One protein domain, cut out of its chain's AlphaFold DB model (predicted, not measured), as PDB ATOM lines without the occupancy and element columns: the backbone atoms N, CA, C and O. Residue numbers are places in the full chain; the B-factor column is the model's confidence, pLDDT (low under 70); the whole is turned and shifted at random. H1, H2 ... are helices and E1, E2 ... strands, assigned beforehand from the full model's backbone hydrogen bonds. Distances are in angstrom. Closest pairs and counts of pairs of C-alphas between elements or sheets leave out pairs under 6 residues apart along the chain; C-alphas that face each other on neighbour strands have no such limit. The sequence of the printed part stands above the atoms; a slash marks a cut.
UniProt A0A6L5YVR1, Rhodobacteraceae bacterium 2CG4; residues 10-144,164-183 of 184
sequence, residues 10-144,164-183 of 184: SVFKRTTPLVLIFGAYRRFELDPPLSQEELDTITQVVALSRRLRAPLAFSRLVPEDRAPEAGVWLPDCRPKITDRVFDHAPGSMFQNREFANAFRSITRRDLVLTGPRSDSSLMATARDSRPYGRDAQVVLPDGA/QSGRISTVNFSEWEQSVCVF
ATOM      1  N   SER A  10       8.437 -56.293  -6.822       58.94
ATOM      2  CA  SER A  10       7.242 -56.991  -6.340       58.94
ATOM      3  C   SER A  10       6.401 -56.180  -5.346       58.94
ATOM      4  O   SER A  10       5.198 -56.418  -5.262       58.94
ATOM      5  N   VAL A  11       6.982 -55.199  -4.641       59.22
ATOM      6  CA  VAL A  11       6.250 -54.329  -3.701       59.22
ATOM      7  C   VAL A  11       5.183 -53.488  -4.415       59.22
ATOM      8  O   VAL A  11       4.109 -53.252  -3.867       59.22
ATOM      9  N   PHE A  12       5.449 -53.087  -5.660       60.75
ATOM     10  CA  PHE A  12       4.619 -52.159  -6.432       60.75
ATOM     11  C   PHE A  12       3.549 -52.838  -7.299       60.75
ATOM     12  O   PHE A  12       2.703 -52.161  -7.875       60.75
ATOM     13  N   LYS A  13       3.523 -54.176  -7.357       57.97
ATOM     14  CA  LYS A  13       2.547 -54.943  -8.158       57.97
ATOM     15  C   LYS A  13       1.151 -55.051  -7.520       57.97
ATOM     16  O   LYS A  13       0.306 -55.790  -8.024       57.97
ATOM     17  N   ARG A  14       0.899 -54.362  -6.402       60.16
ATOM     18  CA  ARG A  14      -0.364 -54.454  -5.651       60.16
ATOM     19  C   ARG A  14      -1.500 -53.690  -6.340       60.16
ATOM     20  O   ARG A  14      -1.282 -52.742  -7.086       60.16
ATOM     21  N   THR A  15      -2.730 -54.115  -6.065       66.88
ATOM     22  CA  THR A  15      -3.983 -53.492  -6.528       66.88
ATOM     23  C   THR A  15      -4.387 -52.275  -5.692       66.88
ATOM     24  O   THR A  15      -5.511 -51.795  -5.811       66.88
ATOM     25  N   THR A  16      -3.505 -51.771  -4.833       74.50
ATOM     26  CA  THR A  16      -3.696 -50.569  -4.015       74.50
ATOM     27  C   THR A  16      -2.953 -49.379  -4.636       74.50
ATOM     28  O   THR A  16      -1.986 -49.591  -5.373       74.50
ATOM     29  N   PRO A  17      -3.429 -48.137  -4.424       83.06
ATOM     30  CA  PRO A  17      -2.765 -46.946  -4.950       83.06
ATOM     31  C   PRO A  17      -1.326 -46.845  -4.437       83.06
ATOM     32  O   PRO A  17      -1.029 -47.266  -3.317       83.06
ATOM     33  N   LEU A  18      -0.443 -46.247  -5.237       89.12
ATOM     34  CA  LEU A  18       0.863 -45.834  -4.727       89.12
ATOM     35  C   LEU A  18       0.683 -44.630  -3.819       89.12
ATOM     36  O   LEU A  18       0.134 -43.624  -4.257       89.12
ATOM     37  N   VAL A  19       1.224 -44.704  -2.610       93.38
ATOM     38  CA  VAL A  19       1.325 -43.566  -1.703       93.38
ATOM     39  C   VAL A  19       2.742 -43.002  -1.751       93.38
ATOM     40  O   VAL A  19       3.714 -43.713  -1.489       93.38
ATOM     41  N   LEU A  20       2.867 -41.726  -2.105       95.06
ATOM     42  CA  LEU A  20       4.132 -41.007  -2.201       95.06
ATOM     43  C   LEU A  20       4.175 -39.865  -1.176       95.06
ATOM     44  O   LEU A  20       3.323 -38.975  -1.170       95.06
ATOM     45  N   ILE A  21       5.189 -39.913  -0.313       96.81
ATOM     46  CA  ILE A  21       5.360 -39.020   0.834       96.81
ATOM     47  C   ILE A  21       6.449 -37.988   0.542       96.81
ATOM     48  O   ILE A  21       7.604 -38.354   0.325       96.81
ATOM     49  N   PHE A  22       6.104 -36.707   0.604       95.56
ATOM     50  CA  PHE A  22       7.029 -35.579   0.514       95.56
ATOM     51  C   PHE A  22       7.319 -34.993   1.898       95.56
ATOM     52  O   PHE A  22       6.516 -35.110   2.821       95.56
ATOM     53  N   GLY A  23       8.491 -34.375   2.054       92.44
ATOM     54  CA  GLY A  23       8.861 -33.636   3.265       92.44
ATOM     55  C   GLY A  23       9.054 -34.468   4.541       92.44
ATOM     56  O   GLY A  23       9.264 -33.885   5.601       92.44
ATOM     57  N   ALA A  24       9.010 -35.805   4.471       94.56
ATOM     58  CA  ALA A  24       9.260 -36.681   5.622       94.56
ATOM     59  C   ALA A  24      10.749 -36.807   5.988       94.56
ATOM     60  O   ALA A  24      11.077 -37.127   7.131       94.56
ATOM     61  N   TYR A  25      11.654 -36.574   5.035       94.56
ATOM     62  CA  TYR A  25      13.061 -36.312   5.331       94.56
ATOM     63  C   TYR A  25      13.253 -34.806   5.456       94.56
ATOM     64  O   TYR A  25      12.805 -34.054   4.594       94.56
ATOM     65  N   ARG A  26      13.903 -34.385   6.536       92.94
ATOM     66  CA  ARG A  26      14.075 -32.993   6.932       92.94
ATOM     67  C   ARG A  26      15.553 -32.661   6.946       92.94
ATOM     68  O   ARG A  26      16.292 -33.183   7.779       92.94
ATOM     69  N   ARG A  27      15.982 -31.811   6.026       90.94
ATOM     70  CA  ARG A  27      17.346 -31.296   5.955       90.94
ATOM     71  C   ARG A  27      17.560 -30.274   7.057       90.94
ATOM     72  O   ARG A  27      16.693 -29.433   7.305       90.94
ATOM     73  N   PHE A  28      18.703 -30.361   7.726       87.88
ATOM     74  CA  PHE A  28      19.037 -29.405   8.774       87.88
ATOM     75  C   PHE A  28      19.203 -28.010   8.171       87.88
ATOM     76  O   PHE A  28      19.785 -27.872   7.101       87.88
ATOM     77  N   GLU A  29      18.652 -26.999   8.848       85.75
ATOM     78  CA  GLU A  29      18.801 -25.566   8.528       85.75
ATOM     79  C   GLU A  29      18.219 -25.096   7.176       85.75
ATOM     80  O   GLU A  29      18.116 -23.892   6.953       85.75
ATOM     81  N   LEU A  30      17.778 -26.009   6.304       87.69
ATOM     82  CA  LEU A  30      17.232 -25.693   4.978       87.69
ATOM     83  C   LEU A  30      15.708 -25.791   4.915       87.69
ATOM     84  O   LEU A  30      15.058 -24.945   4.301       87.69
ATOM     85  N   ASP A  31      15.126 -26.832   5.516       87.06
ATOM     86  CA  ASP A  31      13.694 -27.070   5.374       87.06
ATOM     87  C   ASP A  31      12.900 -26.331   6.470       87.06
ATOM     88  O   ASP A  31      13.134 -26.565   7.662       87.06
ATOM     89  N   PRO A  32      11.899 -25.503   6.109       87.62
ATOM     90  CA  PRO A  32      11.134 -24.695   7.062       87.62
ATOM     91  C   PRO A  32      10.278 -25.578   7.973       87.62
ATOM     92  O   PRO A  32       9.680 -26.523   7.460       87.62
ATOM     93  N   PRO A  33      10.175 -25.299   9.284       88.94
ATOM     94  CA  PRO A  33       9.500 -26.183  10.234       88.94
ATOM     95  C   PRO A  33       8.080 -26.533   9.780       88.94
ATOM     96  O   PRO A  33       7.364 -25.683   9.252       88.94
ATOM     97  N   LEU A  34       7.691 -27.790   9.990       90.81
ATOM     98  CA  LEU A  34       6.330 -28.243   9.715       90.81
ATOM     99  C   LEU A  34       5.380 -27.713  10.780       90.81
ATOM    100  O   LEU A  34       5.740 -27.652  11.960       90.81
ATOM    101  N   SER A  35       4.155 -27.382  10.377       91.50
ATOM    102  CA  SER A  35       3.081 -27.222  11.354       91.50
ATOM    103  C   SER A  35       2.754 -28.574  12.002       91.50
ATOM    104  O   SER A  35       3.041 -29.638  11.443       91.50
ATOM    105  N   GLN A  36       2.122 -28.549  13.179       91.44
ATOM    106  CA  GLN A  36       1.676 -29.783  13.830       91.44
ATOM    107  C   GLN A  36       0.688 -30.560  12.943       91.44
ATOM    108  O   GLN A  36       0.816 -31.770  12.806       91.44
ATOM    109  N   GLU A  37      -0.224 -29.860  12.258       90.69
ATOM    110  CA  GLU A  37      -1.186 -30.467  11.324       90.69
ATOM    111  C   GLU A  37      -0.484 -31.221  10.178       90.69
ATOM    112  O   GLU A  37      -0.890 -32.324   9.803       90.69
ATOM    113  N   GLU A  38       0.585 -30.643   9.616       92.12
ATOM    114  CA  GLU A  38       1.396 -31.271   8.565       92.12
ATOM    115  C   GLU A  38       2.119 -32.513   9.075       92.12
ATOM    116  O   GLU A  38       2.091 -33.555   8.416       92.12
ATOM    117  N   LEU A  39       2.730 -32.416  10.256       93.50
ATOM    118  CA  LEU A  39       3.402 -33.538  10.901       93.50
ATOM    119  C   LEU A  39       2.431 -34.700  11.160       93.50
ATOM    120  O   LEU A  39       2.742 -35.846  10.816       93.50
ATOM    121  N   ASP A  40       1.261 -34.401  11.720       93.38
ATOM    122  CA  ASP A  40       0.236 -35.389  12.049       93.38
ATOM    123  C   ASP A  40      -0.294 -36.064  10.784       93.38
ATOM    124  O   ASP A  40      -0.309 -37.291  10.702       93.38
ATOM    125  N   THR A  41      -0.626 -35.284   9.754       93.62
ATOM    126  CA  THR A  41      -1.152 -35.813   8.487       93.62
ATOM    127  C   THR A  41      -0.151 -36.732   7.800       93.62
ATOM    128  O   THR A  41      -0.502 -37.847   7.414       93.62
ATOM    129  N   ILE A  42       1.111 -36.308   7.671       95.69
ATOM    130  CA  ILE A  42       2.154 -37.128   7.038       95.69
ATOM    131  C   ILE A  42       2.321 -38.445   7.808       95.69
ATOM    132  O   ILE A  42       2.367 -39.523   7.209       95.69
ATOM    133  N   THR A  43       2.360 -38.367   9.139       95.69
ATOM    134  CA  THR A  43       2.525 -39.532  10.014       95.69
ATOM    135  C   THR A  43       1.338 -40.490   9.917       95.69
ATOM    136  O   THR A  43       1.530 -41.700   9.763       95.69
ATOM    137  N   GLN A  44       0.113 -39.966   9.934       95.12
ATOM    138  CA  GLN A  44      -1.120 -40.743   9.811       95.12
ATOM    139  C   GLN A  44      -1.241 -41.410   8.438       95.12
ATOM    140  O   GLN A  44      -1.544 -42.603   8.365       95.12
ATOM    141  N   VAL A  45      -0.912 -40.702   7.350       95.06
ATOM    142  CA  VAL A  45      -0.890 -41.287   6.001       95.06
ATOM    143  C   VAL A  45       0.114 -42.433   5.921       95.06
ATOM    144  O   VAL A  45      -0.216 -43.500   5.396       95.06
ATOM    145  N   VAL A  46       1.319 -42.267   6.472       95.88
ATOM    146  CA  VAL A  46       2.329 -43.335   6.518       95.88
ATOM    147  C   VAL A  46       1.834 -44.533   7.332       95.88
ATOM    148  O   VAL A  46       1.972 -45.678   6.888       95.88
ATOM    149  N   ALA A  47       1.252 -44.293   8.507       94.38
ATOM    150  CA  ALA A  47       0.733 -45.343   9.378       94.38
ATOM    151  C   ALA A  47      -0.393 -46.138   8.697       94.38
ATOM    152  O   ALA A  47      -0.325 -47.371   8.636       94.38
ATOM    153  N   LEU A  48      -1.373 -45.446   8.110       91.94
ATOM    154  CA  LEU A  48      -2.494 -46.060   7.404       91.94
ATOM    155  C   LEU A  48      -2.025 -46.842   6.172       91.94
ATOM    156  O   LEU A  48      -2.399 -47.999   5.991       91.94
ATOM    157  N   SER A  49      -1.121 -46.268   5.374       91.75
ATOM    158  CA  SER A  49      -0.546 -46.941   4.200       91.75
ATOM    159  C   SER A  49       0.145 -48.251   4.573       91.75
ATOM    160  O   SER A  49      -0.006 -49.263   3.889       91.75
ATOM    161  N   ARG A  50       0.877 -48.263   5.695       91.75
ATOM    162  CA  ARG A  50       1.524 -49.472   6.219       91.75
ATOM    163  C   ARG A  50       0.509 -50.497   6.716       91.75
ATOM    164  O   ARG A  50       0.682 -51.679   6.414       91.75
ATOM    165  N   ARG A  51      -0.544 -50.064   7.423       90.00
ATOM    166  CA  ARG A  51      -1.652 -50.925   7.879       90.00
ATOM    167  C   ARG A  51      -2.318 -51.632   6.697       90.00
ATOM    168  O   ARG A  51      -2.415 -52.855   6.698       90.00
ATOM    169  N   LEU A  52      -2.640 -50.875   5.651       85.69
ATOM    170  CA  LEU A  52      -3.265 -51.363   4.416       85.69
ATOM    171  C   LEU A  52      -2.290 -52.074   3.468       85.69
ATOM    172  O   LEU A  52      -2.683 -52.556   2.405       85.69
ATOM    173  N   ARG A  53      -1.000 -52.129   3.820       87.06
ATOM    174  CA  ARG A  53       0.062 -52.685   2.975       87.06
ATOM    175  C   ARG A  53       0.066 -52.050   1.571       87.06
ATOM    176  O   ARG A  53       0.362 -52.726   0.580       87.06
ATOM    177  N   ALA A  54      -0.252 -50.764   1.466       86.31
ATOM    178  CA  ALA A  54      -0.147 -50.019   0.218       86.31
ATOM    179  C   ALA A  54       1.332 -49.875  -0.201       86.31
ATOM    180  O   ALA A  54       2.204 -49.788   0.670       86.31
ATOM    181  N   PRO A  55       1.650 -49.874  -1.509       88.50
ATOM    182  CA  PRO A  55       2.964 -49.471  -1.987       88.50
ATOM    183  C   PRO A  55       3.293 -48.068  -1.471       88.50
ATOM    184  O   PRO A  55       2.541 -47.129  -1.722       88.50
ATOM    185  N   LEU A  56       4.405 -47.940  -0.747       91.06
ATOM    186  CA  LEU A  56       4.823 -46.698  -0.105       91.06
ATOM    187  C   LEU A  56       6.180 -46.253  -0.653       91.06
ATOM    188  O   LEU A  56       7.142 -47.030  -0.699       91.06
ATOM    189  N   ALA A  57       6.255 -44.991  -1.060       93.38
ATOM    190  CA  ALA A  57       7.473 -44.344  -1.513       93.38
ATOM    191  C   ALA A  57       7.688 -43.021  -0.775       93.38
ATOM    192  O   ALA A  57       6.746 -42.286  -0.500       93.38
ATOM    193  N   PHE A  58       8.944 -42.698  -0.507       95.44
ATOM    194  CA  PHE A  58       9.374 -41.443   0.081       95.44
ATOM    195  C   PHE A  58      10.158 -40.639  -0.945       95.44
ATOM    196  O   PHE A  58      11.058 -41.157  -1.610       95.44
ATOM    197  N   SER A  59       9.814 -39.365  -1.036       94.25
ATOM    198  CA  SER A  59      10.526 -38.363  -1.805       94.25
ATOM    199  C   SER A  59      11.578 -37.719  -0.916       94.25
ATOM    200  O   SER A  59      11.251 -37.171   0.141       94.25
ATOM    201  N   ARG A  60      12.841 -37.784  -1.329       92.25
ATOM    202  CA  ARG A  60      13.929 -37.045  -0.695       92.25
ATOM    203  C   ARG A  60      14.439 -36.000  -1.675       92.25
ATOM    204  O   ARG A  60      15.046 -36.340  -2.689       92.25
ATOM    205  N   LEU A  61      14.182 -34.737  -1.357       88.12
ATOM    206  CA  LEU A  61      14.723 -33.624  -2.120       88.12
ATOM    207  C   LEU A  61      16.243 -33.603  -1.940       88.12
ATOM    208  O   LEU A  61      16.743 -33.618  -0.815       88.12
ATOM    209  N   VAL A  62      16.956 -33.604  -3.058       86.38
ATOM    210  CA  VAL A  62      18.406 -33.447  -3.128       86.38
ATOM    211  C   VAL A  62      18.726 -32.300  -4.085       86.38
ATOM    212  O   VAL A  62      17.985 -32.083  -5.048       86.38
ATOM    213  N   PRO A  63      19.805 -31.546  -3.850       82.06
ATOM    214  CA  PRO A  63      20.235 -30.503  -4.769       82.06
ATOM    215  C   PRO A  63      20.669 -31.115  -6.110       82.06
ATOM    216  O   PRO A  63      20.978 -32.307  -6.204       82.06
ATOM    217  N   GLU A  64      20.667 -30.310  -7.176       79.12
ATOM    218  CA  GLU A  64      20.994 -30.781  -8.534       79.12
ATOM    219  C   GLU A  64      22.418 -31.340  -8.644       79.12
ATOM    220  O   GLU A  64      22.653 -32.312  -9.366       79.12
ATOM    221  N   ASP A  65      23.350 -30.776  -7.875       81.38
ATOM    222  CA  ASP A  65      24.734 -31.243  -7.755       81.38
ATOM    223  C   ASP A  65      24.869 -32.554  -6.955       81.38
ATOM    224  O   ASP A  65      25.953 -33.137  -6.887       81.38
ATOM    225  N   ARG A  66      23.759 -33.044  -6.381       74.44
ATOM    226  CA  ARG A  66      23.660 -34.232  -5.527       74.44
ATOM    227  C   ARG A  66      24.600 -34.189  -4.327       74.44
ATOM    228  O   ARG A  66      24.996 -35.246  -3.821       74.44
ATOM    229  N   ALA A  67      24.944 -32.991  -3.857       77.50
ATOM    230  CA  ALA A  67      25.701 -32.839  -2.632       77.50
ATOM    231  C   ALA A  67      24.949 -33.517  -1.467       77.50
ATOM    232  O   ALA A  67      23.726 -33.386  -1.343       77.50
ATOM    233  N   PRO A  68      25.644 -34.296  -0.621       70.69
ATOM    234  CA  PRO A  68      25.010 -34.969   0.499       70.69
ATOM    235  C   PRO A  68      24.594 -33.951   1.566       70.69
ATOM    236  O   PRO A  68      25.429 -33.432   2.302       70.69
ATOM    237  N   GLU A  69      23.291 -33.713   1.681       82.94
ATOM    238  CA  GLU A  69      22.716 -32.850   2.714       82.94
ATOM    239  C   GLU A  69      22.310 -33.671   3.944       82.94
ATOM    240  O   GLU A  69      21.537 -34.640   3.873       82.94
ATOM    241  N   ALA A  70      22.857 -33.288   5.098       86.94
ATOM    242  CA  ALA A  70      22.522 -33.906   6.370       86.94
ATOM    243  C   ALA A  70      21.079 -33.574   6.771       86.94
ATOM    244  O   ALA A  70      20.577 -32.468   6.567       86.94
ATOM    245  N   GLY A  71      20.409 -34.554   7.359       90.31
ATOM    246  CA  GLY A  71      19.020 -34.430   7.750       90.31
ATOM    247  C   GLY A  71      18.534 -35.656   8.499       90.31
ATOM    248  O   GLY A  71      19.282 -36.604   8.761       90.31
ATOM    249  N   VAL A  72      17.257 -35.629   8.851       94.12
ATOM    250  CA  VAL A  72      16.622 -36.639   9.686       94.12
ATOM    251  C   VAL A  72      15.251 -37.000   9.133       94.12
ATOM    252  O   VAL A  72      14.529 -36.161   8.603       94.12
ATOM    253  N   TRP A  73      14.888 -38.273   9.237       94.81
ATOM    254  CA  TRP A  73      13.518 -38.703   8.973       94.81
ATOM    255  C   TRP A  73      12.634 -38.343  10.159       94.81
ATOM    256  O   TRP A  73      13.064 -38.502  11.302       94.81
ATOM    257  N   LEU A  74      11.391 -37.935   9.903       94.44
ATOM    258  CA  LEU A  74      10.400 -37.841  10.974       94.44
ATOM    259  C   LEU A  74      10.315 -39.201  11.702       94.44
ATOM    260  O   LEU A  74      10.358 -40.235  11.019       94.44
ATOM    261  N   PRO A  75      10.215 -39.227  13.047       87.69
ATOM    262  CA  PRO A  75      10.368 -40.449  13.843       87.69
ATOM    263  C   PRO A  75       9.552 -41.644  13.331       87.69
ATOM    264  O   PRO A  75      10.107 -42.717  13.087       87.69
ATOM    265  N   ASP A  76       8.268 -41.433  13.044       90.44
ATOM    266  CA  ASP A  76       7.347 -42.486  12.594       90.44
ATOM    267  C   ASP A  76       7.329 -42.694  11.071       90.44
ATOM    268  O   ASP A  76       6.768 -43.667  10.552       90.44
ATOM    269  N   CYS A  77       8.024 -41.831  10.330       95.25
ATOM    270  CA  CYS A  77       8.108 -41.872   8.872       95.25
ATOM    271  C   CYS A  77       9.431 -42.442   8.359       95.25
ATOM    272  O   CYS A  77       9.690 -42.399   7.158       95.25
ATOM    273  N   ARG A  78      10.279 -42.999   9.234       94.19
ATOM    274  CA  ARG A  78      11.530 -43.624   8.798       94.19
ATOM    275  C   ARG A  78      11.242 -44.755   7.795       94.19
ATOM    276  O   ARG A  78      10.469 -45.658   8.138       94.19
ATOM    277  N   PRO A  79      11.855 -44.748   6.597       93.56
ATOM    278  CA  PRO A  79      11.634 -45.786   5.595       93.56
ATOM    279  C   PRO A  79      12.020 -47.174   6.110       93.56
ATOM    280  O   PRO A  79      13.065 -47.352   6.744       93.56
ATOM    281  N   LYS A  80      11.174 -48.165   5.826       91.12
ATOM    282  CA  LYS A  80      11.423 -49.590   6.088       91.12
ATOM    283  C   LYS A  80      11.968 -50.274   4.833       91.12
ATOM    284  O   LYS A  80      11.908 -49.722   3.744       91.12
ATOM    285  N   ILE A  81      12.439 -51.516   4.970       85.62
ATOM    286  CA  ILE A  81      12.954 -52.341   3.852       85.62
ATOM    287  C   ILE A  81      11.919 -52.515   2.726       85.62
ATOM    288  O   ILE A  81      12.278 -52.716   1.569       85.62
ATOM    289  N   THR A  82      10.633 -52.434   3.060       84.19
ATOM    290  CA  THR A  82       9.517 -52.514   2.115       84.19
ATOM    291  C   THR A  82       9.233 -51.209   1.383       84.19
ATOM    292  O   THR A  82       8.495 -51.231   0.407       84.19
ATOM    293  N   ASP A  83       9.787 -50.087   1.837       89.62
ATOM    294  CA  ASP A  83       9.444 -48.753   1.358       89.62
ATOM    295  C   ASP A  83      10.509 -48.279   0.359       89.62
ATOM    296  O   ASP A  83      11.703 -48.532   0.543       89.62
ATOM    297  N   ARG A  84      10.108 -47.586  -0.711       89.25
ATOM    298  CA  ARG A  84      11.074 -46.967  -1.637       89.25
ATOM    299  C   ARG A  84      11.471 -45.584  -1.165       89.25
ATOM    300  O   ARG A  84      10.637 -44.849  -0.657       89.25
ATOM    301  N   VAL A  85      12.721 -45.210  -1.401       92.81
ATOM    302  CA  VAL A  85      13.179 -43.825  -1.272       92.81
ATOM    303  C   VAL A  85      13.730 -43.389  -2.616       92.81
ATOM    304  O   VAL A  85      14.569 -44.081  -3.193       92.81
ATOM    305  N   PHE A  86      13.246 -42.258  -3.112       91.69
ATOM    306  CA  PHE A  86      13.704 -41.666  -4.356       91.69
ATOM    307  C   PHE A  86      14.316 -40.303  -4.081       91.69
ATOM    308  O   PHE A  86      13.671 -39.424  -3.513       91.69
ATOM    309  N   ASP A  87      15.550 -40.141  -4.538       90.31
ATOM    310  CA  ASP A  87      16.236 -38.858  -4.527       90.31
ATOM    311  C   ASP A  87      15.820 -38.067  -5.760       90.31
ATOM    312  O   ASP A  87      15.922 -38.576  -6.877       90.31
ATOM    313  N   HIS A  88      15.352 -36.838  -5.595       87.50
ATOM    314  CA  HIS A  88      14.971 -36.003  -6.730       87.50
ATOM    315  C   HIS A  88      15.475 -34.576  -6.582       87.50
ATOM    316  O   HIS A  88      15.550 -34.045  -5.479       87.50
ATOM    317  N   ALA A  89      15.794 -33.966  -7.721       87.12
ATOM    318  CA  ALA A  89      16.017 -32.532  -7.821       87.12
ATOM    319  C   ALA A  89      14.690 -31.765  -7.639       87.12
ATOM    320  O   ALA A  89      13.618 -32.371  -7.785       87.12
ATOM    321  N   PRO A  90      14.727 -30.452  -7.346       88.38
ATOM    322  CA  PRO A  90      13.522 -29.631  -7.297       88.38
ATOM    323  C   PRO A  90      12.656 -29.808  -8.549       88.38
ATOM    324  O   PRO A  90      13.155 -29.761  -9.670       88.38
ATOM    325  N   GLY A  91      11.350 -29.996  -8.356       89.50
ATOM    326  CA  GLY A  91      10.414 -30.231  -9.450       89.50
ATOM    327  C   GLY A  91       9.652 -31.541  -9.302       89.50
ATOM    328  O   GLY A  91       9.447 -32.056  -8.208       89.50
ATOM    329  N   SER A  92       9.161 -32.060 -10.420       91.88
ATOM    330  CA  SER A  92       8.299 -33.239 -10.429       91.88
ATOM    331  C   SER A  92       9.091 -34.532 -10.278       91.88
ATOM    332  O   SER A  92      10.102 -34.743 -10.946       91.88
ATOM    333  N   MET A  93       8.564 -35.467  -9.490       91.31
ATOM    334  CA  MET A  93       9.138 -36.805  -9.342       91.31
ATOM    335  C   MET A  93       9.186 -37.587 -10.655       91.31
ATOM    336  O   MET A  93      10.045 -38.449 -10.827       91.31
ATOM    337  N   PHE A  94       8.332 -37.255 -11.623       90.25
ATOM    338  CA  PHE A  94       8.373 -37.859 -12.955       90.25
ATOM    339  C   PHE A  94       9.608 -37.464 -13.775       90.25
ATOM    340  O   PHE A  94       9.911 -38.133 -14.764       90.25
ATOM    341  N   GLN A  95      10.351 -36.435 -13.357       89.00
ATOM    342  CA  GLN A  95      11.660 -36.106 -13.926       89.00
ATOM    343  C   GLN A  95      12.742 -37.092 -13.458       89.00
ATOM    344  O   GLN A  95      13.731 -37.312 -14.159       89.00
ATOM    345  N   ASN A  96      12.546 -37.755 -12.311       89.12
ATOM    346  CA  ASN A  96      13.388 -38.867 -11.898       89.12
ATOM    347  C   ASN A  96      13.021 -40.122 -12.712       89.12
ATOM    348  O   ASN A  96      11.944 -40.707 -12.573       89.12
ATOM    349  N   ARG A  97      13.966 -40.584 -13.538       86.75
ATOM    350  CA  ARG A  97      13.799 -41.772 -14.390       86.75
ATOM    351  C   ARG A  97      13.570 -43.065 -13.599       86.75
ATOM    352  O   ARG A  97      12.797 -43.906 -14.050       86.75
ATOM    353  N   GLU A  98      14.221 -43.242 -12.447       86.12
ATOM    354  CA  GLU A  98      14.002 -44.405 -11.572       86.12
ATOM    355  C   GLU A  98      12.557 -44.421 -11.053       86.12
ATOM    356  O   GLU A  98      11.893 -45.457 -11.126       86.12
ATOM    357  N   PHE A  99      12.046 -43.267 -10.611       89.25
ATOM    358  CA  PHE A  99      10.653 -43.128 -10.186       89.25
ATOM    359  C   PHE A  99       9.685 -43.377 -11.344       89.25
ATOM    360  O   PHE A  99       8.791 -44.209 -11.217       89.25
ATOM    361  N   ALA A 100       9.878 -42.728 -12.495       86.88
ATOM    362  CA  ALA A 100       8.998 -42.888 -13.653       86.88
ATOM    363  C   ALA A 100       8.925 -44.350 -14.134       86.88
ATOM    364  O   ALA A 100       7.848 -44.843 -14.476       86.88
ATOM    365  N   ASN A 101      10.051 -45.070 -14.121       83.88
ATOM    366  CA  ASN A 101      10.094 -46.492 -14.461       83.88
ATOM    367  C   ASN A 101       9.367 -47.352 -13.420       83.88
ATOM    368  O   ASN A 101       8.548 -48.195 -13.790       83.88
ATOM    369  N   ALA A 102       9.629 -47.121 -12.128       81.19
ATOM    370  CA  ALA A 102       8.947 -47.828 -11.047       81.19
ATOM    371  C   ALA A 102       7.433 -47.597 -11.116       81.19
ATOM    372  O   ALA A 102       6.655 -48.544 -11.036       81.19
ATOM    373  N   PHE A 103       7.014 -46.359 -11.364       81.25
ATOM    374  CA  PHE A 103       5.616 -45.976 -11.471       81.25
ATOM    375  C   PHE A 103       4.894 -46.647 -12.649       81.25
ATOM    376  O   PHE A 103       3.762 -47.107 -12.508       81.25
ATOM    377  N   ARG A 104       5.554 -46.793 -13.806       78.69
ATOM    378  CA  ARG A 104       4.988 -47.520 -14.960       78.69
ATOM    379  C   ARG A 104       4.713 -48.996 -14.668       78.69
ATOM    380  O   ARG A 104       3.830 -49.569 -15.301       78.69
ATOM    381  N   SER A 105       5.440 -49.599 -13.726       72.75
ATOM    382  CA  SER A 105       5.263 -51.007 -13.341       72.75
ATOM    383  C   SER A 105       4.056 -51.260 -12.422       72.75
ATOM    384  O   SER A 105       3.723 -52.414 -12.155       72.75
ATOM    385  N   ILE A 106       3.389 -50.197 -11.960       73.50
ATOM    386  CA  ILE A 106       2.269 -50.274 -11.019       73.50
ATOM    387  C   ILE A 106       0.976 -50.578 -11.761       73.50
ATOM    388  O   ILE A 106       0.554 -49.843 -12.667       73.50
ATOM    389  N   THR A 107       0.330 -51.655 -11.323       65.56
ATOM    390  CA  THR A 107      -0.898 -52.191 -11.908       65.56
ATOM    391  C   THR A 107      -2.077 -51.236 -11.715       65.56
ATOM    392  O   THR A 107      -2.831 -50.993 -12.658       65.56
ATOM    393  N   ARG A 108      -2.222 -50.651 -10.517       70.44
ATOM    394  CA  ARG A 108      -3.251 -49.643 -10.230       70.44
ATOM    395  C   ARG A 108      -2.827 -48.253 -10.705       70.44
ATOM    396  O   ARG A 108      -1.655 -47.882 -10.656       70.44
ATOM    397  N   ARG A 109      -3.798 -47.490 -11.210       69.62
ATOM    398  CA  ARG A 109      -3.591 -46.199 -11.883       69.62
ATOM    399  C   ARG A 109      -3.705 -44.972 -10.982       69.62
ATOM    400  O   ARG A 109      -3.545 -43.864 -11.478       69.62
ATOM    401  N   ASP A 110      -3.864 -45.188  -9.686       82.19
ATOM    402  CA  ASP A 110      -4.146 -44.127  -8.728       82.19
ATOM    403  C   ASP A 110      -2.879 -43.800  -7.930       82.19
ATOM    404  O   ASP A 110      -2.176 -44.697  -7.446       82.19
ATOM    405  N   LEU A 111      -2.593 -42.508  -7.804       89.38
ATOM    406  CA  LEU A 111      -1.480 -41.966  -7.035       89.38
ATOM    407  C   LEU A 111      -2.035 -41.164  -5.859       89.38
ATOM    408  O   LEU A 111      -2.844 -40.264  -6.049       89.38
ATOM    409  N   VAL A 112      -1.576 -41.461  -4.652       92.62
ATOM    410  CA  VAL A 112      -1.861 -40.676  -3.453       92.62
ATOM    411  C   VAL A 112      -0.594 -39.926  -3.064       92.62
ATOM    412  O   VAL A 112       0.484 -40.514  -2.990       92.62
ATOM    413  N   LEU A 113      -0.713 -38.624  -2.837       95.06
ATOM    414  CA  LEU A 113       0.392 -37.722  -2.532       95.06
ATOM    415  C   LEU A 113       0.117 -37.030  -1.203       95.06
ATOM    416  O   LEU A 113      -0.981 -36.526  -0.999       95.06
ATOM    417  N   THR A 114       1.108 -36.953  -0.324       96.25
ATOM    418  CA  THR A 114       1.018 -36.131   0.891       96.25
ATOM    419  C   THR A 114       2.357 -35.480   1.197       96.25
ATOM    420  O   THR A 114       3.402 -35.944   0.740       96.25
ATOM    421  N   GLY A 115       2.322 -34.399   1.963       94.31
ATOM    422  CA  GLY A 115       3.489 -33.623   2.337       94.31
ATOM    423  C   GLY A 115       3.104 -32.221   2.804       94.31
ATOM    424  O   GLY A 115       1.916 -31.927   2.971       94.31
ATOM    425  N   PRO A 116       4.102 -31.350   3.003       91.31
ATOM    426  CA  PRO A 116       3.878 -29.971   3.425       91.31
ATOM    427  C   PRO A 116       3.068 -29.194   2.382       91.31
ATOM    428  O   PRO A 116       3.266 -29.370   1.177       91.31
ATOM    429  N   ARG A 117       2.196 -28.277   2.818       86.50
ATOM    430  CA  ARG A 117       1.361 -27.462   1.912       86.50
ATOM    431  C   ARG A 117       2.200 -26.547   1.011       86.50
ATOM    432  O   ARG A 117       1.755 -26.162  -0.067       86.50
ATOM    433  N   SER A 118       3.404 -26.194   1.460       84.50
ATOM    434  CA  SER A 118       4.371 -25.365   0.736       84.50
ATOM    435  C   SER A 118       5.265 -26.151  -0.233       84.50
ATOM    436  O   SER A 118       6.064 -25.538  -0.941       84.50
ATOM    437  N   ASP A 119       5.144 -27.482  -0.299       87.88
ATOM    438  CA  ASP A 119       5.991 -28.306  -1.158       87.88
ATOM    439  C   ASP A 119       5.576 -28.180  -2.635       87.88
ATOM    440  O   ASP A 119       4.545 -28.687  -3.092       87.88
ATOM    441  N   SER A 120       6.403 -27.484  -3.414       87.81
ATOM    442  CA  SER A 120       6.181 -27.281  -4.846       87.81
ATOM    443  C   SER A 120       6.350 -28.566  -5.666       87.81
ATOM    444  O   SER A 120       5.688 -28.722  -6.697       87.81
ATOM    445  N   SER A 121       7.184 -29.501  -5.203       91.75
ATOM    446  CA  SER A 121       7.471 -30.771  -5.877       91.75
ATOM    447  C   SER A 121       6.282 -31.724  -5.782       91.75
ATOM    448  O   SER A 121       5.968 -32.426  -6.749       91.75
ATOM    449  N   LEU A 122       5.556 -31.684  -4.662       91.94
ATOM    450  CA  LEU A 122       4.301 -32.410  -4.472       91.94
ATOM    451  C   LEU A 122       3.265 -32.012  -5.533       91.94
ATOM    452  O   LEU A 122       2.754 -32.867  -6.264       91.94
ATOM    453  N   MET A 123       2.992 -30.712  -5.684       89.50
ATOM    454  CA  MET A 123       1.995 -30.238  -6.653       89.50
ATOM    455  C   MET A 123       2.460 -30.384  -8.105       89.50
ATOM    456  O   MET A 123       1.636 -30.644  -8.984       89.50
ATOM    457  N   ALA A 124       3.759 -30.238  -8.379       90.88
ATOM    458  CA  ALA A 124       4.321 -30.524  -9.697       90.88
ATOM    459  C   ALA A 124       4.123 -32.002 -10.073       90.88
ATOM    460  O   ALA A 124       3.626 -32.298 -11.157       90.88
ATOM    461  N   THR A 125       4.404 -32.918  -9.144       92.25
ATOM    462  CA  THR A 125       4.209 -34.363  -9.339       92.25
ATOM    463  C   THR A 125       2.740 -34.711  -9.579       92.25
ATOM    464  O   THR A 125       2.439 -35.499 -10.474       92.25
ATOM    465  N   ALA A 126       1.811 -34.096  -8.838       90.25
ATOM    466  CA  ALA A 126       0.374 -34.285  -9.053       90.25
ATOM    467  C   ALA A 126      -0.070 -33.857 -10.463       90.25
ATOM    468  O   ALA A 126      -0.908 -34.506 -11.079       90.25
ATOM    469  N   ARG A 127       0.481 -32.758 -10.993       88.25
ATOM    470  CA  ARG A 127       0.162 -32.275 -12.349       88.25
ATOM    471  C   ARG A 127       0.735 -33.185 -13.426       88.25
ATOM    472  O   ARG A 127       0.025 -33.542 -14.366       88.25
ATOM    473  N   ASP A 128       1.978 -33.603 -13.243       89.44
ATOM    474  CA  ASP A 128       2.698 -34.449 -14.189       89.44
ATOM    475  C   ASP A 128       2.239 -35.909 -14.174       89.44
ATOM    476  O   ASP A 128       2.668 -36.678 -15.029       89.44
ATOM    477  N   SER A 129       1.341 -36.310 -13.267       86.81
ATOM    478  CA  SER A 129       0.696 -37.624 -13.339       86.81
ATOM    479  C   SER A 129      -0.335 -37.705 -14.473       86.81
ATOM    480  O   SER A 129      -0.581 -38.796 -14.994       86.81
ATOM    481  N   ARG A 130      -0.923 -36.573 -14.898       82.00
ATOM    482  CA  ARG A 130      -2.002 -36.542 -15.904       82.00
ATOM    483  C   ARG A 130      -1.601 -37.118 -17.263       82.00
ATOM    484  O   ARG A 130      -2.354 -37.945 -17.774       82.00
ATOM    485  N   PRO A 131      -0.433 -36.784 -17.851       77.88
ATOM    486  CA  PRO A 131       0.013 -37.399 -19.102       77.88
ATOM    487  C   PRO A 131       0.120 -38.929 -19.037       77.88
ATOM    488  O   PRO A 131       0.090 -39.590 -20.070       77.88
ATOM    489  N   TYR A 132       0.217 -39.508 -17.836       75.62
ATOM    490  CA  TYR A 132       0.260 -40.956 -17.643       75.62
ATOM    491  C   TYR A 132      -1.127 -41.609 -17.550       75.62
ATOM    492  O   TYR A 132      -1.200 -42.830 -17.366       75.62
ATOM    493  N   GLY A 133      -2.215 -40.838 -17.670       70.12
ATOM    494  CA  GLY A 133      -3.584 -41.345 -17.563       70.12
ATOM    495  C   GLY A 133      -3.958 -41.746 -16.137       70.12
ATOM    496  O   GLY A 133      -4.612 -42.775 -15.952       70.12
ATOM    497  N   ARG A 134      -3.429 -41.032 -15.137       74.56
ATOM    498  CA  ARG A 134      -3.454 -41.431 -13.724       74.56
ATOM    499  C   ARG A 134      -4.180 -40.389 -12.896       74.56
ATOM    500  O   ARG A 134      -3.847 -39.202 -12.972       74.56
ATOM    501  N   ASP A 135      -5.118 -40.853 -12.086       83.50
ATOM    502  CA  ASP A 135      -5.773 -40.013 -11.096       83.50
ATOM    503  C   ASP A 135      -4.812 -39.792  -9.926       83.50
ATOM    504  O   ASP A 135      -4.151 -40.722  -9.455       83.50
ATOM    505  N   ALA A 136      -4.703 -38.541  -9.487       87.19
ATOM    506  CA  ALA A 136      -3.883 -38.158  -8.352       87.19
ATOM    507  C   ALA A 136      -4.762 -37.569  -7.252       87.19
ATOM    508  O   ALA A 136      -5.497 -36.602  -7.460       87.19
ATOM    509  N   GLN A 137      -4.651 -38.133  -6.061       89.88
ATOM    510  CA  GLN A 137      -5.286 -37.625  -4.864       89.88
ATOM    511  C   GLN A 137      -4.221 -37.016  -3.961       89.88
ATOM    512  O   GLN A 137      -3.263 -37.681  -3.577       89.88
ATOM    513  N   VAL A 138      -4.375 -35.739  -3.638       91.44
ATOM    514  CA  VAL A 138      -3.485 -35.030  -2.726       91.44
ATOM    515  C   VAL A 138      -4.150 -34.979  -1.358       91.44
ATOM    516  O   VAL A 138      -5.208 -34.373  -1.213       91.44
ATOM    517  N   VAL A 139      -3.536 -35.620  -0.369       91.94
ATOM    518  CA  VAL A 139      -3.991 -35.651   1.024       91.94
ATOM    519  C   VAL A 139      -3.238 -34.574   1.791       91.94
ATOM    520  O   VAL A 139      -2.028 -34.693   2.011       91.94
ATOM    521  N   LEU A 140      -3.948 -33.511   2.164       87.12
ATOM    522  CA  LEU A 140      -3.407 -32.386   2.926       87.12
ATOM    523  C   LEU A 140      -4.011 -32.336   4.334       87.12
ATOM    524  O   LEU A 140      -5.076 -32.908   4.562       87.12
ATOM    525  N   PRO A 141      -3.360 -31.636   5.277       80.31
ATOM    526  CA  PRO A 141      -3.908 -31.475   6.615       80.31
ATOM    527  C   PRO A 141      -5.201 -30.672   6.618       80.31
ATOM    528  O   PRO A 141      -5.355 -29.755   5.804       80.31
ATOM    529  N   ASP A 142      -6.073 -30.956   7.585       66.62
ATOM    530  CA  ASP A 142      -7.275 -30.168   7.855       66.62
ATOM    531  C   ASP A 142      -6.896 -28.743   8.271       66.62
ATOM    532  O   ASP A 142      -6.172 -28.543   9.236       66.62
ATOM    533  N   GLY A 143      -7.342 -27.743   7.507       56.28
ATOM    534  CA  GLY A 143      -7.079 -26.331   7.790       56.28
ATOM    535  C   GLY A 143      -7.031 -25.465   6.530       56.28
ATOM    536  O   GLY A 143      -6.687 -25.920   5.438       56.28
ATOM    537  N   ALA A 144      -7.394 -24.189   6.664       48.62
ATOM    538  CA  ALA A 144      -7.371 -23.256   5.544       48.62
ATOM    539  C   ALA A 144      -5.933 -23.038   5.037       48.62
ATOM    540  O   ALA A 144      -5.001 -22.826   5.816       48.62
ATOM    541  N   GLN A 164      -7.043 -35.131 -21.686       44.91
ATOM    542  CA  GLN A 164      -6.147 -35.521 -20.602       44.91
ATOM    543  C   GLN A 164      -6.976 -36.261 -19.548       44.91
ATOM    544  O   GLN A 164      -7.570 -35.655 -18.661       44.91
ATOM    545  N   SER A 165      -7.067 -37.581 -19.683       54.62
ATOM    546  CA  SER A 165      -7.591 -38.461 -18.643       54.62
ATOM    547  C   SER A 165      -6.668 -38.377 -17.425       54.62
ATOM    548  O   SER A 165      -5.472 -38.631 -17.555       54.62
ATOM    549  N   GLY A 166      -7.198 -38.007 -16.264       58.22
ATOM    550  CA  GLY A 166      -6.436 -37.861 -15.024       58.22
ATOM    551  C   GLY A 166      -7.011 -36.740 -14.166       58.22
ATOM    552  O   GLY A 166      -6.773 -35.555 -14.417       58.22
ATOM    553  N   ARG A 167      -7.796 -37.101 -13.153       79.25
ATOM    554  CA  ARG A 167      -8.362 -36.162 -12.186       79.25
ATOM    555  C   ARG A 167      -7.345 -35.901 -11.080       79.25
ATOM    556  O   ARG A 167      -6.770 -36.833 -10.532       79.25
ATOM    557  N   ILE A 168      -7.151 -34.626 -10.739       82.56
ATOM    558  CA  ILE A 168      -6.448 -34.240  -9.511       82.56
ATOM    559  C   ILE A 168      -7.509 -33.804  -8.515       82.56
ATOM    560  O   ILE A 168      -8.288 -32.900  -8.822       82.56
ATOM    561  N   SER A 169      -7.543 -34.433  -7.349       85.88
ATOM    562  CA  SER A 169      -8.420 -34.045  -6.245       85.88
ATOM    563  C   SER A 169      -7.601 -33.823  -4.989       85.88
ATOM    564  O   SER A 169      -6.755 -34.648  -4.658       85.88
ATOM    565  N   THR A 170      -7.884 -32.742  -4.276       87.31
ATOM    566  CA  THR A 170      -7.351 -32.515  -2.934       87.31
ATOM    567  C   THR A 170      -8.405 -32.940  -1.926       87.31
ATOM    568  O   THR A 170      -9.564 -32.567  -2.080       87.31
ATOM    569  N   VAL A 171      -8.003 -33.715  -0.927       88.81
ATOM    570  CA  VAL A 171      -8.846 -34.170   0.185       88.81
ATOM    571  C   VAL A 171      -8.093 -33.977   1.493       88.81
ATOM    572  O   VAL A 171      -6.862 -33.852   1.492       88.81
ATOM    573  N   ASN A 172      -8.813 -33.980   2.607       88.94
ATOM    574  CA  ASN A 172      -8.172 -34.107   3.909       88.94
ATOM    575  C   ASN A 172      -7.888 -35.576   4.262       88.94
ATOM    576  O   ASN A 172      -8.294 -36.505   3.554       88.94
ATOM    577  N   PHE A 173      -7.154 -35.789   5.357       88.00
ATOM    578  CA  PHE A 173      -6.842 -37.136   5.830       88.00
ATOM    579  C   PHE A 173      -8.105 -37.940   6.159       88.00
ATOM    580  O   PHE A 173      -8.215 -39.081   5.722       88.00
ATOM    581  N   SER A 174      -9.071 -37.338   6.858       85.44
ATOM    582  CA  SER A 174     -10.298 -38.010   7.304       85.44
ATOM    583  C   SER A 174     -11.143 -38.545   6.136       85.44
ATOM    584  O   SER A 174     -11.591 -39.691   6.153       85.44
ATOM    585  N   GLU A 175     -11.329 -37.745   5.084       85.50
ATOM    586  CA  GLU A 175     -12.025 -38.131   3.851       85.50
ATOM    587  C   GLU A 175     -11.281 -39.251   3.123       85.50
ATOM    588  O   GLU A 175     -11.893 -40.207   2.636       85.50
ATOM    589  N   TRP A 176      -9.951 -39.151   3.050       86.62
ATOM    590  CA  TRP A 176      -9.140 -40.194   2.439       86.62
ATOM    591  C   TRP A 176      -9.224 -41.507   3.220       86.62
ATOM    592  O   TRP A 176      -9.476 -42.548   2.614       86.62
ATOM    593  N   GLU A 177      -9.080 -41.459   4.545       85.00
ATOM    594  CA  GLU A 177      -9.177 -42.615   5.433       85.00
ATOM    595  C   GLU A 177     -10.516 -43.333   5.255       85.00
ATOM    596  O   GLU A 177     -10.538 -44.546   5.030       85.00
ATOM    597  N   GLN A 178     -11.623 -42.588   5.253       82.38
ATOM    598  CA  GLN A 178     -12.949 -43.143   4.984       82.38
ATOM    599  C   GLN A 178     -13.016 -43.799   3.600       82.38
ATOM    600  O   GLN A 178     -13.525 -44.909   3.470       82.38
ATOM    601  N   SER A 179     -12.451 -43.167   2.566       80.44
ATOM    602  CA  SER A 179     -12.473 -43.712   1.204       80.44
ATOM    603  C   SER A 179     -11.717 -45.037   1.045       80.44
ATOM    604  O   SER A 179     -12.097 -45.853   0.207       80.44
ATOM    605  N   VAL A 180     -10.663 -45.272   1.838       76.81
ATOM    606  CA  VAL A 180      -9.849 -46.496   1.750       76.81
ATOM    607  C   VAL A 180     -10.299 -47.586   2.723       76.81
ATOM    608  O   VAL A 180     -10.122 -48.760   2.414       76.81
ATOM    609  N   CYS A 181     -10.910 -47.224   3.856       65.81
ATOM    610  CA  CYS A 181     -11.390 -48.181   4.860       65.81
ATOM    611  C   CYS A 181     -12.772 -48.773   4.538       65.81
ATOM    612  O   CYS A 181     -13.131 -49.797   5.103       65.81
ATOM    613  N   VAL A 182     -13.537 -48.199   3.601       56.41
ATOM    614  CA  VAL A 182     -14.788 -48.813   3.094       56.41
ATOM    615  C   VAL A 182     -14.520 -50.118   2.316       56.41
ATOM    616  O   VAL A 182     -15.439 -50.891   2.068       56.41
ATOM    617  N   PHE A 183     -13.263 -50.376   1.940       44.12
ATOM    618  CA  PHE A 183     -12.834 -51.580   1.223       44.12
ATOM    619  C   PHE A 183     -12.192 -52.658   2.125       44.12
ATOM    620  O   PHE A 183     -11.612 -53.599   1.576       44.12
TER     621      PHE A 183
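Overview. This is residues 10 to 144 and 164 to 183 of the 184 residues of a protein of Rhodobacteraceae bacterium 2CG4 (UniProt A0A6L5YVR1). A strongly twisted, wholly parallel sheet of six strands, in the order E5, E3, E1, E6, E7, E8, makes the core, with helices over both faces: H1 and H4 side by side on one, H2 and H3 on the other, where the sheet curls round H3. A small antiparallel pair, E2 and E4, packs on the sheet where Tyr 25 of E2 comes near Arg 60 of E3. The printed part has 155 residues with four named helices and eight named strands, in the order E1, E2, H1, E3, E4, E5, H2, E6, H3, E7, E8, H4; the class is mixed, helices and strands. The whole is compact, with a radius of gyration of the C-alphas of 14.5 A and a rounded outline of 41 by 32 by 31 A.

Arrangement. In the sheet, E1, residues 18 to 21, is parallel to E6, residues 110 to 114, with N 20 and O 112 2.8 A apart, and to E3, residues 56 to 61, with N 57 and O 19 at 2.9 A. The edge strand E5, residues 84 to 88, pairs with E3 through N 58 and O 84, 2.7 A. E7, residues 135 to 140, pairs with E6 through N 113 and O 137, 2.8 A, and with the other edge strand E8, residues 168 to 172, through N 138 and O 169, 2.8 A. H1, residues 36 to 51, lies over E1 and E6 at a height over the sheet of 8.0 A; the closest C-alphas of H1 and E6 are those of Ile 42 and Thr 114, 6.3 A. H4, residues 173 to 181, is on the same face, and with residues 41 to 48 alone H1 touches it, at a shallow tilt of 9 degrees, the same way; C-alphas 41 and 173 are closest, 6.4 A. H2, residues 97 to 104, is on the opposite face, over E3 at 9.1 A. H3, residues 120 to 128, completes three layers, helices on both faces; its closest C-alpha pair with E7 is Ala 126 and Ala 136, 5.8 A. E6, H3, E7 form a strand-helix-strand unit, two parallel neighbour strands with a helix between, and E5, H2, E6 a split one, with E3 and E1 between its strands; both crossovers are right-handed. E2, residues 25 to 27, and E4, residues 71 to 73, are antiparallel, with N 26 and O 72 at 2.8 A. In H1, H2, H3 and H4 every O i to N i+4 pair is within hydrogen-bond range.

Along the chain. E1 begins at C-alpha 18, (0.863, -45.834, -4.727). H1 measures 22.2 A, E3 16.5 A and E7 16.1 A from first to last C-alpha. H4 ends at C-alpha 181, (-11.390, -48.181, 4.860).

Size, cuts and confidence. The C-alphas farthest apart are those of Asp 65 and Val 182, 44.6 A. Residues 145 to 163, in the link across the cut from E7 to E8, are not printed; C-alphas 144 and 164 are 28.9 A apart. Of the links printed whole, none is long. Mean pLDDT of the printed part is 84.7; it is under 70 at residues 10 to 15, 107, 109, 142 to 144, 164 to 166 and 181 to 183.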